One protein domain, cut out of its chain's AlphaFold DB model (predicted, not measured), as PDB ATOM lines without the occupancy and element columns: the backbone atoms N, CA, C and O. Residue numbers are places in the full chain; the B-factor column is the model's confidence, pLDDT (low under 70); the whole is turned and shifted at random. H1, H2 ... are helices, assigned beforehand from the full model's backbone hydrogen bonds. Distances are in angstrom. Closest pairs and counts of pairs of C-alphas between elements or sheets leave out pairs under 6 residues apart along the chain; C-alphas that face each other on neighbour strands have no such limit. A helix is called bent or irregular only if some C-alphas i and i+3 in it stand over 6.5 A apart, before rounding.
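What this domain is: This is residues 52 to 171 of the 179 residues of an uncharacterized protein of marine sediment metagenome (UniProt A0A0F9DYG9). A rounded, compact cluster of crossed helices is built round one long helix, H3, which runs through the middle with H1, H5 and H6 packed across it at large angles. H2 spans the ground between H1 and H5, short H4 packs on H1, and a long loop, residues 70 to 81, goes round the outside from H1 to H2. The printed part has 120 residues with six named helices, H1 to H6 in chain order, and no named strand; the class is all helix. The radius of gyration of the C-alphas is 13.6 A, and the spans are 37 by 32 by 29 A.

How they stand to each other: H3, residues 104 to 124, is the hub, touching four other helices. H1, residues 52 to 69, touches it at a steep tilt of 49 degrees, the same way; their closest C-alphas, Val 62 and His 112, are 6.0 A apart. H5, residues 138 to 148, touches H3 about perpendicular, at 82 degrees, with the closest C-alphas, Leu 118 and Ala 144, 5.0 A apart. H6, residues 158 to 169, also touches H3 at 82 degrees, about perpendicular, closest at the C-alphas of Leu 110 and Val 162, 5.4 A. H4, residues 131 to 136, only just touches H3, with 3 pairs of C-alphas within 8 A, the closest being Ile 119 and Val 134 at 7.3 A. H4 also touches H1, closest at the C-alphas of Ile 63 and Glu 131, 6.8 A. H2, residues 82 to 98, touches H1 about perpendicular, at 89 degrees, with the C-alphas of Leu 56 and Cys 85 closest at 6.4 A. H2 touches H5 at a steep tilt of 38 degrees, with the C-alphas of Lys 87 and Leu 138 closest at 6.9 A. H2 and H3 are near each other, with 8 pairs of C-alphas within 10 A. H6 is apart from H1, H2, H4 and H5. Every O i to N i+4 pair is within hydrogen-bond range in H1, H3 and H4; the counts are 12 of 13 in H2, 5 of 7 in H5 and 6 of 8 in H6.

Where its parts are: H3 is 30.3 A from first to last C-alpha, H1 25.8 A, H2 25.1 A, H6 16.3 A and H5 14.9 A. H1 begins at C-alpha 52, (247.666, 201.100, 279.710), and H6 ends at C-alpha 169, (242.944, 195.726, 258.559). H5 is irregular: C-alphas 139 and 142 are 7.5 A apart.

The domain as a whole: The two C-alphas farthest apart, Gly 78 and Ser 155, are 40.0 A apart. The printed part has no cut. The link from H1 to H2 is long, 12 residues. Mean pLDDT of the printed part is 76.4; residues 52 to 55, 73 to 85, 165 and 167 to 171 are under 70.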
ATOM      1  N   SER A  52     246.636 202.154 279.803       47.00
ATOM      2  CA  SER A  52     247.666 201.100 279.710       47.00
ATOM      3  C   SER A  52     247.105 199.690 279.479       47.00
ATOM      4  O   SER A  52     247.753 198.864 278.842       47.00
ATOM      5  N   GLY A  53     245.874 199.417 279.926       52.88
ATOM      6  CA  GLY A  53     245.216 198.127 279.700       52.88
ATOM      7  C   GLY A  53     244.817 197.901 278.239       52.88
ATOM      8  O   GLY A  53     245.004 196.802 277.718       52.88
ATOM      9  N   SER A  54     244.314 198.933 277.550       64.75
ATOM     10  CA  SER A  54     243.839 198.800 276.166       64.75
ATOM     11  C   SER A  54     244.974 198.645 275.165       64.75
ATOM     12  O   SER A  54     244.832 197.897 274.201       64.75
ATOM     13  N   ASP A  55     246.091 199.337 275.386       68.81
ATOM     14  CA  ASP A  55     247.221 199.337 274.453       68.81
ATOM     15  C   ASP A  55     248.070 198.075 274.598       68.81
ATOM     16  O   ASP A  55     248.576 197.543 273.606       68.81
ATOM     17  N   LEU A  56     248.164 197.550 275.822       72.75
ATOM     18  CA  LEU A  56     248.733 196.237 276.086       72.75
ATOM     19  C   LEU A  56     247.899 195.137 275.432       72.75
ATOM     20  O   LEU A  56     248.447 194.275 274.745       72.75
ATOM     21  N   GLN A  57     246.579 195.185 275.627       73.88
ATOM     22  CA  GLN A  57     245.666 194.214 275.041       73.88
ATOM     23  C   GLN A  57     245.733 194.269 273.513       73.88
ATOM     24  O   GLN A  57     245.918 193.237 272.879       73.88
ATOM     25  N   LEU A  58     245.721 195.470 272.926       77.00
ATOM     26  CA  LEU A  58     245.866 195.660 271.484       77.00
ATOM     27  C   LEU A  58     247.191 195.093 270.964       77.00
ATOM     28  O   LEU A  58     247.202 194.406 269.947       77.00
ATOM     29  N   ALA A  59     248.305 195.347 271.653       77.12
ATOM     30  CA  ALA A  59     249.602 194.807 271.260       77.12
ATOM     31  C   ALA A  59     249.620 193.270 271.300       77.12
ATOM     32  O   ALA A  59     250.109 192.634 270.365       77.12
ATOM     33  N   LEU A  60     249.063 192.666 272.354       78.69
ATOM     34  CA  LEU A  60     248.961 191.213 272.484       78.69
ATOM     35  C   LEU A  60     248.038 190.606 271.425       78.69
ATOM     36  O   LEU A  60     248.397 189.595 270.825       78.69
ATOM     37  N   ASP A  61     246.895 191.231 271.155       80.31
ATOM     38  CA  ASP A  61     245.947 190.781 270.137       80.31
ATOM     39  C   ASP A  61     246.598 190.789 268.750       80.31
ATOM     40  O   ASP A  61     246.539 189.795 268.032       80.31
ATOM     41  N   VAL A  62     247.326 191.858 268.407       81.88
ATOM     42  CA  VAL A  62     248.066 191.953 267.141       81.88
ATOM     43  C   VAL A  62     249.152 190.877 267.035       81.88
ATOM     44  O   VAL A  62     249.294 190.242 265.989       81.88
ATOM     45  N   ILE A  63     249.914 190.642 268.109       83.12
ATOM     46  CA  ILE A  63     250.939 189.587 268.137       83.12
ATOM     47  C   ILE A  63     250.291 188.219 267.915       83.12
ATOM     48  O   ILE A  63     250.782 187.429 267.107       83.12
ATOM     49  N   ARG A  64     249.179 187.939 268.599       82.44
ATOM     50  CA  ARG A  64     248.465 186.665 268.476       82.44
ATOM     51  C   ARG A  64     247.862 186.477 267.095       82.44
ATOM     52  O   ARG A  64     247.978 185.385 266.546       82.44
ATOM     53  N   ASP A  65     247.284 187.520 266.511       82.94
ATOM     54  CA  ASP A  65     246.727 187.488 265.159       82.94
ATOM     55  C   ASP A  65     247.798 187.147 264.115       82.94
ATOM     56  O   ASP A  65     247.570 186.310 263.238       82.94
ATOM     57  N   GLU A  66     248.987 187.746 264.220       82.88
ATOM     58  CA  GLU A  66     250.099 187.462 263.305       82.88
ATOM     59  C   GLU A  66     250.687 186.060 263.531       82.88
ATOM     60  O   GLU A  66     250.966 185.349 262.566       82.88
ATOM     61  N   LEU A  67     250.819 185.606 264.782       81.62
ATOM     62  CA  LEU A  67     251.285 184.246 265.084       81.62
ATOM     63  C   LEU A  67     250.289 183.176 264.624       81.62
ATOM     64  O   LEU A  67     250.694 182.169 264.041       81.62
ATOM     65  N   LYS A  68     248.989 183.420 264.804       81.69
ATOM     66  CA  LYS A  68     247.920 182.554 264.304       81.69
ATOM     67  C   LYS A  68     247.917 182.498 262.780       81.69
ATOM     68  O   LYS A  68     247.757 181.418 262.218       81.69
ATOM     69  N   GLY A  69     248.159 183.628 262.111       78.94
ATOM     70  CA  GLY A  69     248.348 183.684 260.658       78.94
ATOM     71  C   GLY A  69     249.529 182.847 260.154       78.94
ATOM     72  O   GLY A  69     249.541 182.442 258.996       78.94
ATOM     73  N   LEU A  70     250.498 182.543 261.020       77.12
ATOM     74  CA  LEU A  70     251.649 181.685 260.727       77.12
ATOM     75  C   LEU A  70     251.451 180.222 261.153       77.12
ATOM     76  O   LEU A  70     252.386 179.435 261.031       77.12
ATOM     77  N   GLY A  71     250.273 179.859 261.674       76.31
ATOM     78  CA  GLY A  71     249.994 178.518 262.195       76.31
ATOM     79  C   GLY A  71     250.707 178.200 263.513       76.31
ATOM     80  O   GLY A  71     250.805 177.034 263.888       76.31
ATOM     81  N   ILE A  72     251.222 179.211 264.222       76.69
ATOM     82  CA  ILE A  72     251.959 179.023 265.474       76.69
ATOM     83  C   ILE A  72     250.965 179.057 266.643       76.69
ATOM     84  O   ILE A  72     250.260 180.058 266.806       76.69
ATOM     85  N   PRO A  73     250.902 178.010 267.486       69.06
ATOM     86  CA  PRO A  73     250.004 177.997 268.632       69.06
ATOM     87  C   PRO A  73     250.437 179.046 269.661       69.06
ATOM     88  O   PRO A  73     251.538 179.001 270.212       69.06
ATOM     89  N   THR A  74     249.550 179.996 269.944       67.38
ATOM     90  CA  THR A  74     249.717 180.980 271.018       67.38
ATOM     91  C   THR A  74     249.175 180.390 272.314       67.38
ATOM     92  O   THR A  74     248.000 180.029 272.381       67.38
ATOM     93  N   ARG A  75     250.011 180.274 273.350       59.50
ATOM     94  CA  ARG A  75     249.531 179.904 274.687       59.50
ATOM     95  C   ARG A  75     248.922 181.138 275.334       59.50
ATOM     96  O   ARG A  75     249.602 182.149 275.470       59.50
ATOM     97  N   THR A  76     247.677 181.035 275.786       53.53
ATOM     98  CA  THR A  76     247.060 182.039 276.657       53.53
ATOM     99  C   THR A  76     247.795 182.008 277.993       53.53
ATOM    100  O   THR A  76     247.450 181.255 278.899       53.53
ATOM    101  N   TYR A  77     248.885 182.759 278.105       47.50
ATOM    102  CA  TYR A  77     249.481 183.002 279.407       47.50
ATOM    103  C   TYR A  77     248.502 183.858 280.215       47.50
ATOM    104  O   TYR A  77     247.858 184.758 279.666       47.50
ATOM    105  N   GLY A  78     248.383 183.557 281.512       53.50
ATOM    106  CA  GLY A  78     247.737 184.445 282.478       53.50
ATOM    107  C   GLY A  78     248.387 185.832 282.487       53.50
ATOM    108  O   GLY A  78     249.308 186.093 281.711       53.50
ATOM    109  N   THR A  79     247.881 186.711 283.353       53.94
ATOM    110  CA  THR A  79     248.210 188.146 283.422       53.94
ATOM    111  C   THR A  79     249.608 188.500 282.878       53.94
ATOM    112  O   THR A  79     250.620 187.991 283.373       53.94
ATOM    113  N   PRO A  80     249.690 189.345 281.830       58.44
ATOM    114  CA  PRO A  80     250.960 189.701 281.209       58.44
ATOM    115  C   PRO A  80     251.926 190.248 282.262       58.44
ATOM    116  O   PRO A  80     251.566 191.101 283.073       58.44
ATOM    117  N   LYS A  81     253.164 189.736 282.272       62.19
ATOM    118  CA  LYS A  81     254.188 190.187 283.225       62.19
ATOM    119  C   LYS A  81     254.373 191.699 283.079       62.19
ATOM    120  O   LYS A  81     254.546 192.179 281.962       62.19
ATOM    121  N   LEU A  82     254.429 192.412 284.205       61.53
ATOM    122  CA  LEU A  82     254.657 193.865 284.281       61.53
ATOM    123  C   LEU A  82     255.826 194.346 283.400       61.53
ATOM    124  O   LEU A  82     255.752 195.413 282.798       61.53
ATOM    125  N   SER A  83     256.871 193.527 283.246       63.84
ATOM    126  CA  SER A  83     258.029 193.832 282.397       63.84
ATOM    127  C   SER A  83     257.721 193.936 280.897       63.84
ATOM    128  O   SER A  83     258.491 194.552 280.161       63.84
ATOM    129  N   TYR A  84     256.622 193.348 280.418       69.25
ATOM    130  CA  TYR A  84     256.161 193.502 279.036       69.25
ATOM    131  C   TYR A  84     255.346 194.778 278.842       69.25
ATOM    132  O   TYR A  84     255.422 195.367 277.766       69.25
ATOM    133  N   CYS A  85     254.633 195.233 279.877       68.62
ATOM    134  CA  CYS A  85     253.878 196.483 279.831       68.62
ATOM    135  C   CYS A  85     254.801 197.664 279.553       68.62
ATOM    136  O   CYS A  85     254.583 198.388 278.587       68.62
ATOM    137  N   SER A  86     255.900 197.782 280.303       72.62
ATOM    138  CA  SER A  86     256.879 198.856 280.099       72.62
ATOM    139  C   SER A  86     257.484 198.836 278.690       72.62
ATOM    140  O   SER A  86     257.596 199.878 278.055       72.62
ATOM    141  N   LYS A  87     257.791 197.652 278.143       74.19
ATOM    142  CA  LYS A  87     258.343 197.524 276.781       74.19
ATOM    143  C   LYS A  87     257.353 197.929 275.698       74.19
ATOM    144  O   LYS A  87     257.743 198.531 274.699       74.19
ATOM    145  N   ILE A  88     256.084 197.569 275.861       78.44
ATOM    146  CA  ILE A  88     255.029 197.945 274.919       78.44
ATOM    147  C   ILE A  88     254.793 199.456 274.987       78.44
ATOM    148  O   ILE A  88     254.721 200.098 273.944       78.44
ATOM    149  N   GLU A  89     254.771 200.044 276.183       78.94
ATOM    150  CA  GLU A  89     254.668 201.498 276.362       78.94
ATOM    151  C   GLU A  89     255.848 202.254 275.737       78.94
ATOM    152  O   GLU A  89     255.637 203.240 275.035       78.94
ATOM    153  N   GLU A  90     257.083 201.788 275.929       79.56
ATOM    154  CA  GLU A  90     258.273 202.352 275.273       79.56
ATOM    155  C   GLU A  90     258.176 202.266 273.748       79.56
ATOM    156  O   GLU A  90     258.507 203.214 273.037       79.56
ATOM    157  N   THR A  91     257.667 201.144 273.243       79.38
ATOM    158  CA  THR A  91     257.453 200.943 271.811       79.38
ATOM    159  C   THR A  91     256.422 201.928 271.266       79.38
ATOM    160  O   THR A  91     256.633 202.515 270.206       79.38
ATOM    161  N   TRP A  92     255.323 202.153 271.988       80.44
ATOM    162  CA  TRP A  92     254.315 203.136 271.600       80.44
ATOM    163  C   TRP A  92     254.857 204.560 271.630       80.44
ATOM    164  O   TRP A  92     254.631 205.292 270.673       80.44
ATOM    165  N   LYS A  93     255.638 204.921 272.655       81.50
ATOM    166  CA  LYS A  93     256.316 206.225 272.713       81.50
ATOM    167  C   LYS A  93     257.216 206.443 271.500       81.50
ATOM    168  O   LYS A  93     257.117 207.483 270.861       81.50
ATOM    169  N   PHE A  94     258.019 205.446 271.127       81.50
ATOM    170  CA  PHE A  94     258.860 205.522 269.931       81.50
ATOM    171  C   PHE A  94     258.040 205.739 268.647       81.50
ATOM    172  O   PHE A  94     258.410 206.546 267.795       81.50
ATOM    173  N   LEU A  95     256.919 205.027 268.492       76.94
ATOM    174  CA  LEU A  95     256.058 205.177 267.315       76.94
ATOM    175  C   LEU A  95     255.354 206.542 267.285       76.94
ATOM    176  O   LEU A  95     255.271 207.143 266.217       76.94
ATOM    177  N   ASP A  96     254.909 207.044 268.438       80.88
ATOM    178  CA  ASP A  96     254.275 208.360 268.575       80.88
ATOM    179  C   ASP A  96     255.255 209.512 268.311       80.88
ATOM    180  O   ASP A  96     254.872 210.522 267.722       80.88
ATOM    181  N   GLU A  97     256.527 209.357 268.685       81.25
ATOM    182  CA  GLU A  97     257.587 210.316 268.352       81.25
ATOM    183  C   GLU A  97     257.856 210.380 266.843       81.25
ATOM    184  O   GLU A  97     258.134 211.451 266.303       81.25
ATOM    185  N   LYS A  98     257.785 209.238 266.147       76.81
ATOM    186  CA  LYS A  98     258.080 209.153 264.708       76.81
ATOM    187  C   LYS A  98     256.887 209.489 263.822       76.81
ATOM    188  O   LYS A  98     257.085 209.975 262.711       76.81
ATOM    189  N   ILE A  99     255.667 209.241 264.288       76.56
ATOM    190  CA  ILE A  99     254.438 209.623 263.594       76.56
ATOM    191  C   ILE A  99     253.469 210.231 264.618       76.56
ATOM    192  O   ILE A  99     252.666 209.510 265.219       76.56
ATOM    193  N   PRO A 100     253.504 211.559 264.812       74.69
ATOM    194  CA  PRO A 100     252.589 212.211 265.733       74.69
ATOM    195  C   PRO A 100     251.141 212.093 265.233       74.69
ATOM    196  O   PRO A 100     250.876 212.104 264.031       74.69
ATOM    197  N   ASN A 101     250.195 212.042 266.174       75.00
ATOM    198  CA  ASN A 101     248.744 212.045 265.928       75.00
ATOM    199  C   ASN A 101     248.177 210.815 265.187       75.00
ATOM    200  O   ASN A 101     247.167 210.932 264.492       75.00
ATOM    201  N   LEU A 102     248.772 209.628 265.356       72.50
ATOM    202  CA  LEU A 102     248.193 208.377 264.846       72.50
ATOM    203  C   LEU A 102     246.848 208.056 265.517       72.50
ATOM    204  O   LEU A 102     246.764 207.928 266.742       72.50
ATOM    205  N   GLN A 103     245.813 207.810 264.715       77.25
ATOM    206  CA  GLN A 103     244.535 207.288 265.206       77.25
ATOM    207  C   GLN A 103     244.670 205.833 265.686       77.25
ATOM    208  O   GLN A 103     245.548 205.093 265.248       77.25
ATOM    209  N   ARG A 104     243.745 205.352 266.531       73.75
ATOM    210  CA  ARG A 104     243.788 203.980 267.086       73.75
ATOM    211  C   ARG A 104     243.891 202.879 266.016       73.75
ATOM    212  O   ARG A 104     244.618 201.905 266.197       73.75
ATOM    213  N   ILE A 105     243.201 203.040 264.885       76.06
ATOM    214  CA  ILE A 105     243.246 202.083 263.764       76.06
ATOM    215  C   ILE A 105     244.606 202.139 263.051       76.06
ATOM    216  O   ILE A 105     245.159 201.103 262.685       76.06
ATOM    217  N   GLU A 106     245.165 203.337 262.880       76.62
ATOM    218  CA  GLU A 106     246.494 203.539 262.294       76.62
ATOM    219  C   GLU A 106     247.584 202.949 263.188       76.62
ATOM    220  O   GLU A 106     248.451 202.230 262.697       76.62
ATOM    221  N   ARG A 107     247.482 203.160 264.507       77.19
ATOM    222  CA  ARG A 107     248.340 202.526 265.514       77.19
ATOM    223  C   ARG A 107     248.307 201.007 265.393       77.19
ATOM    224  O   ARG A 107     249.362 200.384 265.327       77.19
ATOM    225  N   ARG A 108     247.117 200.404 265.288       80.69
ATOM    226  CA  ARG A 108     246.970 198.950 265.107       80.69
ATOM    227  C   ARG A 108     247.631 198.464 263.814       80.69
ATOM    228  O   ARG A 108     248.390 197.501 263.848       80.69
ATOM    229  N   ALA A 109     247.387 199.133 262.687       80.00
ATOM    230  CA  ALA A 109     247.979 198.774 261.395       80.00
ATOM    231  C   ALA A 109     249.512 198.925 261.381       80.00
ATOM    232  O   ALA A 109     250.229 198.068 260.854       80.00
ATOM    233  N   LEU A 110     250.026 199.987 262.002       84.19
ATOM    234  CA  LEU A 110     251.457 200.197 262.179       84.19
ATOM    235  C   LEU A 110     252.065 199.085 263.035       84.19
ATOM    236  O   LEU A 110     253.057 198.483 262.639       84.19
ATOM    237  N   PHE A 111     251.429 198.748 264.154       85.12
ATOM    238  CA  PHE A 111     251.902 197.689 265.038       85.12
ATOM    239  C   PHE A 111     251.907 196.318 264.349       85.12
ATOM    240  O   PHE A 111     252.894 195.594 264.456       85.12
ATOM    241  N   HIS A 112     250.884 195.991 263.546       85.25
ATOM    242  CA  HIS A 112     250.891 194.797 262.682       85.25
ATOM    243  C   HIS A 112     252.117 194.774 261.766       85.25
ATOM    244  O   HIS A 112     252.802 193.758 261.646       85.25
ATOM    245  N   THR A 113     252.418 195.912 261.143       85.94
ATOM    246  CA  THR A 113     253.566 196.058 260.246       85.94
ATOM    247  C   THR A 113     254.882 195.835 260.994       85.94
ATOM    248  O   THR A 113     255.715 195.044 260.547       85.94
ATOM    249  N   CYS A 114     255.047 196.456 262.166       85.94
ATOM    250  CA  CYS A 114     256.217 196.282 263.025       85.94
ATOM    251  C   CYS A 114     256.415 194.816 263.428       85.94
ATOM    252  O   CYS A 114     257.524 194.293 263.329       85.94
ATOM    253  N   ILE A 115     255.341 194.130 263.828       87.69
ATOM    254  CA  ILE A 115     255.386 192.714 264.207       87.69
ATOM    255  C   ILE A 115     255.759 191.832 263.015       87.69
ATOM    256  O   ILE A 115     256.634 190.978 263.153       87.69
ATOM    257  N   ARG A 116     255.183 192.056 261.826       87.00
ATOM    258  CA  ARG A 116     255.570 191.322 260.608       87.00
ATOM    259  C   ARG A 116     257.045 191.502 260.281       87.00
ATOM    260  O   ARG A 116     257.732 190.526 259.972       87.00
ATOM    261  N   CYS A 117     257.537 192.734 260.363       86.31
ATOM    262  CA  CYS A 117     258.948 193.039 260.182       86.31
ATOM    263  C   CYS A 117     259.816 192.317 261.216       86.31
ATOM    264  O   CYS A 117     260.789 191.657 260.847       86.31
ATOM    265  N   LEU A 118     259.437 192.363 262.495       87.38
ATOM    266  CA  LEU A 118     260.174 191.692 263.561       87.38
ATOM    267  C   LEU A 118     260.213 190.176 263.342       87.38
ATOM    268  O   LEU A 118     261.275 189.570 263.437       87.38
ATOM    269  N   ILE A 119     259.087 189.563 262.979       86.56
ATOM    270  CA  ILE A 119     259.016 188.132 262.676       86.56
ATOM    271  C   ILE A 119     259.948 187.769 261.512       86.56
ATOM    272  O   ILE A 119     260.621 186.741 261.577       86.56
ATOM    273  N   ARG A 120     260.035 188.595 260.460       85.75
ATOM    274  CA  ARG A 120     260.982 188.368 259.351       85.75
ATOM    275  C   ARG A 120     262.433 188.404 259.825       85.75
ATOM    276  O   ARG A 120     263.217 187.550 259.413       85.75
ATOM    277  N   VAL A 121     262.780 189.340 260.708       85.69
ATOM    278  CA  VAL A 121     264.123 189.409 261.310       85.69
ATOM    279  C   VAL A 121     264.402 188.168 262.160       85.69
ATOM    280  O   VAL A 121     265.451 187.550 261.998       85.69
ATOM    281  N   LEU A 122     263.454 187.749 263.003       86.19
ATOM    282  CA  LEU A 122     263.594 186.546 263.833       86.19
ATOM    283  C   LEU A 122     263.758 185.278 262.980       86.19
ATOM    284  O   LEU A 122     264.636 184.467 263.266       86.19
ATOM    285  N   LYS A 123     262.984 185.144 261.893       86.12
ATOM    286  CA  LYS A 123     263.126 184.053 260.913       86.12
ATOM    287  C   LYS A 123     264.513 184.027 260.284       86.12
ATOM    288  O   LYS A 123     265.126 182.968 260.208       86.12
ATOM    289  N   LYS A 124     265.022 185.186 259.857       85.38
ATOM    290  CA  LYS A 124     266.356 185.298 259.251       85.38
ATOM    291  C   LYS A 124     267.467 184.917 260.231       85.38
ATOM    292  O   LYS A 124     268.457 184.325 259.824       85.38
ATOM    293  N   GLN A 125     267.283 185.224 261.513       84.38
ATOM    294  CA  GLN A 125     268.195 184.841 262.594       84.38
ATOM    295  C   GLN A 125     268.010 183.387 263.062       84.38
ATOM    296  O   GLN A 125     268.657 182.986 264.022       84.38
ATOM    297  N   GLN A 126     267.128 182.612 262.417       85.25
ATOM    298  CA  GLN A 126     266.789 181.234 262.792       85.25
ATOM    299  C   GLN A 126     266.320 181.097 264.253       85.25
ATOM    300  O   GLN A 126     266.462 180.046 264.875       85.25
ATOM    301  N   LEU A 127     265.738 182.161 264.816       82.19
ATOM    302  CA  LEU A 127     265.216 182.146 266.177       82.19
ATOM    303  C   LEU A 127     263.811 181.526 266.209       82.19
ATOM    304  O   LEU A 127     262.998 181.791 265.316       82.19
ATOM    305  N   PRO A 128     263.477 180.749 267.257       82.56
ATOM    306  CA  PRO A 128     262.158 180.149 267.378       82.56
ATOM    307  C   PRO A 128     261.100 181.237 267.569       82.56
ATOM    308  O   PRO A 128     261.193 182.083 268.462       82.56
ATOM    309  N   ILE A 129     260.071 181.205 266.726       84.94
ATOM    310  CA  ILE A 129     259.004 182.205 266.728       84.94
ATOM    311  C   ILE A 129     257.949 181.782 267.747       84.94
ATOM    312  O   ILE A 129     257.275 180.768 267.586       84.94
ATOM    313  N   SER A 130     257.805 182.573 268.804       81.75
ATOM    314  CA  SER A 130     256.765 182.416 269.820       81.75
ATOM    315  C   SER A 130     256.340 183.783 270.348       81.75
ATOM    316  O   SER A 130     257.083 184.758 270.215       81.75
ATOM    317  N   GLU A 131     255.175 183.860 270.992       81.62
ATOM    318  CA  GLU A 131     254.670 185.092 271.622       81.62
ATOM    319  C   GLU A 131     255.701 185.688 272.586       81.62
ATOM    320  O   GLU A 131     256.055 186.863 272.490       81.62
ATOM    321  N   THR A 132     256.297 184.855 273.441       81.00
ATOM    322  CA  THR A 132     257.355 185.284 274.360       81.00
ATOM    323  C   THR A 132     258.592 185.792 273.623       81.00
ATOM    324  O   THR A 132     259.227 186.741 274.084       81.00
ATOM    325  N   MET A 133     258.957 185.181 272.492       83.06
ATOM    326  CA  MET A 133     260.122 185.612 271.719       83.06
ATOM    327  C   MET A 133     259.897 186.979 271.074       83.06
ATOM    328  O   MET A 133     260.784 187.833 271.135       83.06
ATOM    329  N   VAL A 134     258.709 187.200 270.514       83.69
ATOM    330  CA  VAL A 134     258.301 188.484 269.935       83.69
ATOM    331  C   VAL A 134     258.298 189.569 271.015       83.69
ATOM    332  O   VAL A 134     258.948 190.599 270.845       83.69
ATOM    333  N   LEU A 135     257.687 189.300 272.175       82.75
ATOM    334  CA  LEU A 135     257.661 190.224 273.316       82.75
ATOM    335  C   LEU A 135     259.062 190.555 273.858       82.75
ATOM    336  O   LEU A 135     259.347 191.693 274.235       82.75
ATOM    337  N   LYS A 136     259.975 189.576 273.892       82.56
ATOM    338  CA  LYS A 136     261.372 189.806 274.300       82.56
ATOM    339  C   LYS A 136     262.097 190.763 273.349       82.56
ATOM    340  O   LYS A 136     262.921 191.553 273.815       82.56
ATOM    341  N   HIS A 137     261.761 190.723 272.062       83.56
ATOM    342  CA  HIS A 137     262.448 191.446 270.995       83.56
ATOM    343  C   HIS A 137     261.727 192.710 270.503       83.56
ATOM    344  O   HIS A 137     262.155 193.279 269.503       83.56
ATOM    345  N   LEU A 138     260.708 193.205 271.216       83.12
ATOM    346  CA  LEU A 138     260.023 194.465 270.874       83.12
ATOM    347  C   LEU A 138     260.985 195.654 270.733       83.12
ATOM    348  O   LEU A 138     260.852 196.453 269.814       83.12
ATOM    349  N   HIS A 139     262.027 195.713 271.565       79.81
ATOM    350  CA  HIS A 139     263.073 196.740 271.485       79.81
ATOM    351  C   HIS A 139     263.791 196.794 270.121       79.81
ATOM    352  O   HIS A 139     264.395 197.805 269.783       79.81
ATOM    353  N   ARG A 140     263.729 195.722 269.314       82.25
ATOM    354  CA  ARG A 140     264.312 195.671 267.964       82.25
ATOM    355  C   ARG A 140     263.390 196.228 266.884       82.25
ATOM    356  O   ARG A 140     263.732 196.144 265.710       82.25
ATOM    357  N   PHE A 141     262.236 196.788 267.235       83.75
ATOM    358  CA  PHE A 141     261.309 197.382 266.272       83.75
ATOM    359  C   PHE A 141     261.943 198.417 265.341       83.75
ATOM    360  O   PHE A 141     261.704 198.295 264.143       83.75
ATOM    361  N   PRO A 142     262.773 199.370 265.810       80.50
ATOM    362  CA  PRO A 142     263.419 200.325 264.911       80.50
ATOM    363  C   PRO A 142     264.264 199.612 263.851       80.50
ATOM    364  O   PRO A 142     264.121 199.866 262.660       80.50
ATOM    365  N   GLN A 143     265.064 198.629 264.275       82.38
ATOM    366  CA  GLN A 143     265.899 197.828 263.381       82.38
ATOM    367  C   GLN A 143     265.064 196.959 262.430       82.38
ATOM    368  O   GLN A 143     265.409 196.801 261.264       82.38
ATOM    369  N   ALA A 144     263.964 196.380 262.914       83.94
ATOM    370  CA  ALA A 144     263.079 195.556 262.104       83.94
ATOM    371  C   ALA A 144     262.321 196.382 261.058       83.94
ATOM    372  O   ALA A 144     262.152 195.931 259.924       83.94
ATOM    373  N   LEU A 145     261.882 197.587 261.426       82.38
ATOM    374  CA  LEU A 145     261.273 198.543 260.511       82.38
ATOM    375  C   LEU A 145     262.262 198.978 259.440       82.38
ATOM    376  O   LEU A 145     261.925 198.882 258.268       82.38
ATOM    377  N   GLU A 146     263.478 199.353 259.829       80.62
ATOM    378  CA  GLU A 146     264.531 199.734 258.887       80.62
ATOM    379  C   GLU A 146     264.894 198.576 257.946       80.62
ATOM    380  O   GLU A 146     265.063 198.758 256.747       80.62
ATOM    381  N   TYR A 147     264.907 197.343 258.457       81.50
ATOM    382  CA  TYR A 147     265.121 196.155 257.634       81.50
ATOM    383  C   TYR A 147     263.983 195.902 256.627       81.50
ATOM    384  O   TYR A 147     264.225 195.448 255.511       81.50
ATOM    385  N   GLY A 148     262.728 196.138 257.023       77.75
ATOM    386  CA  GLY A 148     261.564 195.922 256.158       77.75
ATOM    387  C   GLY A 148     261.271 197.075 255.195       77.75
ATOM    388  O   GLY A 148     260.713 196.839 254.125       77.75
ATOM    389  N   PHE A 149     261.631 198.297 255.582       81.50
ATOM    390  CA  PHE A 149     261.362 199.551 254.886       81.50
ATOM    391  C   PHE A 149     262.562 200.505 255.051       81.50
ATOM    392  O   PHE A 149     262.473 201.476 255.809       81.50
ATOM    393  N   PRO A 150     263.684 200.241 254.362       81.38
ATOM    394  CA  PRO A 150     264.905 201.026 254.524       81.38
ATOM    395  C   PRO A 150     264.678 202.493 254.140       81.38
ATOM    396  O   PRO A 150     264.089 202.786 253.097       81.38
ATOM    397  N   GLY A 151     265.100 203.414 255.005       75.56
ATOM    398  CA  GLY A 151     264.968 204.862 254.843       75.56
ATOM    399  C   GLY A 151     263.564 205.423 255.093       75.56
ATOM    400  O   GLY A 151     263.373 206.639 255.043       75.56
ATOM    401  N   TYR A 152     262.549 204.598 255.383       80.00
ATOM    402  CA  TYR A 152     261.171 205.083 255.594       80.00
ATOM    403  C   TYR A 152     260.984 205.766 256.947       80.00
ATOM    404  O   TYR A 152     260.076 206.587 257.105       80.00
ATOM    405  N   LEU A 153     261.829 205.414 257.917       76.44
ATOM    406  CA  LEU A 153     261.812 205.993 259.250       76.44
ATOM    407  C   LEU A 153     262.417 207.404 259.256       76.44
ATOM    408  O   LEU A 153     261.902 208.285 259.939       76.44
ATOM    409  N   GLU A 154     263.464 207.623 258.457       75.38
ATOM    410  CA  GLU A 154     264.136 208.920 258.301       75.38
ATOM    411  C   GLU A 154     263.373 209.858 257.358       75.38
ATOM    412  O   GLU A 154     263.239 211.047 257.631       75.38
ATOM    413  N   SER A 155     262.799 209.318 256.280       78.06
ATOM    414  CA  SER A 155     262.022 210.093 255.298       78.06
ATOM    415  C   SER A 155     260.576 210.392 255.720       78.06
ATOM    416  O   SER A 155     259.836 211.027 254.966       78.06
ATOM    417  N   GLY A 156     260.121 209.888 256.873       74.00
ATOM    418  CA  GLY A 156     258.733 210.029 257.335       74.00
ATOM    419  C   GLY A 156     257.697 209.299 256.462       74.00
ATOM    420  O   GLY A 156     256.490 209.497 256.611       74.00
ATOM    421  N   MET A 157     258.131 208.427 255.545       77.62
ATOM    422  CA  MET A 157     257.243 207.714 254.617       77.62
ATOM    423  C   MET A 157     256.487 206.545 255.254       77.62
ATOM    424  O   MET A 157     255.593 205.971 254.622       77.62
ATOM    425  N   LEU A 158     256.784 206.217 256.511       77.94
ATOM    426  CA  LEU A 158     256.117 205.152 257.255       77.94
ATOM    427  C   LEU A 158     254.585 205.337 257.296       77.94
ATOM    428  O   LEU A 158     253.842 204.365 257.157       77.94
ATOM    429  N   GLY A 159     254.089 206.581 257.322       74.19
ATOM    430  CA  GLY A 159     252.652 206.879 257.241       74.19
ATOM    431  C   GLY A 159     251.969 206.387 255.950       74.19
ATOM    432  O   GLY A 159     250.800 205.997 255.975       74.19
ATOM    433  N   LYS A 160     252.684 206.318 254.815       76.81
ATOM    434  CA  LYS A 160     252.136 205.757 253.560       76.81
ATOM    435  C   LYS A 160     251.941 204.242 253.651       76.81
ATOM    436  O   LYS A 160     250.970 203.717 253.103       76.81
ATOM    437  N   VAL A 161     252.834 203.550 254.363       75.75
ATOM    438  CA  VAL A 161     252.738 202.104 254.616       75.75
ATOM    439  C   VAL A 161     251.526 201.812 255.496       75.75
ATOM    440  O   VAL A 161     250.709 200.959 255.149       75.75
ATOM    441  N   VAL A 162     251.336 202.601 256.557       75.88
ATOM    442  CA  VAL A 162     250.177 202.491 257.455       75.88
ATOM    443  C   VAL A 162     248.862 202.646 256.691       75.88
ATOM    444  O   VAL A 162     247.988 201.790 256.805       75.88
ATOM    445  N   ARG A 163     248.729 203.662 255.825       75.19
ATOM    446  CA  ARG A 163     247.520 203.858 254.996       75.19
ATOM    447  C   ARG A 163     247.231 202.684 254.051       75.19
ATOM    448  O   ARG A 163     246.072 202.411 253.733       75.19
ATOM    449  N   ARG A 164     248.265 201.985 253.568       75.69
ATOM    450  CA  ARG A 164     248.106 200.773 252.745       75.69
ATOM    451  C   ARG A 164     247.643 199.585 253.590       75.69
ATOM    452  O   ARG A 164     246.732 198.871 253.173       75.69
ATOM    453  N   GLU A 165     248.223 199.391 254.767       69.75
ATOM    454  CA  GLU A 165     247.863 198.298 255.680       69.75
ATOM    455  C   GLU A 165     246.488 198.502 256.324       69.75
ATOM    456  O   GLU A 165     245.740 197.542 256.470       69.75
ATOM    457  N   MET A 166     246.053 199.739 256.580       70.19
ATOM    458  CA  MET A 166     244.685 200.018 257.039       70.19
ATOM    459  C   MET A 166     243.607 199.454 256.106       70.19
ATOM    460  O   MET A 166     242.562 199.019 256.584       70.19
ATOM    461  N   ARG A 167     243.846 199.424 254.785       64.12
ATOM    462  CA  ARG A 167     242.916 198.802 253.823       64.12
ATOM    463  C   ARG A 167     242.787 197.287 254.032       64.12
ATOM    464  O   ARG A 167     241.724 196.727 253.793       64.12
ATOM    465  N   HIS A 168     243.843 196.646 254.530       62.50
ATOM    466  CA  HIS A 168     243.881 195.217 254.848       62.50
ATOM    467  C   HIS A 168     243.361 194.918 256.263       62.50
ATOM    468  O   HIS A 168     242.816 193.847 256.508       62.50
ATOM    469  N   VAL A 169     243.499 195.862 257.202       59.91
ATOM    470  CA  VAL A 169     242.944 195.726 258.559       59.91
ATOM    471  C   VAL A 169     241.430 195.949 258.559       59.91
ATOM    472  O   VAL A 169     240.720 195.177 259.187       59.91
ATOM    473  N   ARG A 170     240.909 196.928 257.801       56.44
ATOM    474  CA  ARG A 170     239.456 197.191 257.687       56.44
ATOM    475  C   ARG A 170     238.653 196.044 257.065       56.44
ATOM    476  O   ARG A 170     237.442 196.000 257.229       56.44
ATOM    477  N   THR A 171     239.306 195.146 256.331       50.69
ATOM    478  CA  THR A 171     238.668 193.982 255.699       50.69
ATOM    479  C   THR A 171     238.647 192.746 256.597       50.69
ATOM    480  O   THR A 171     237.915 191.803 256.306       50.69
TER     481      THR A 171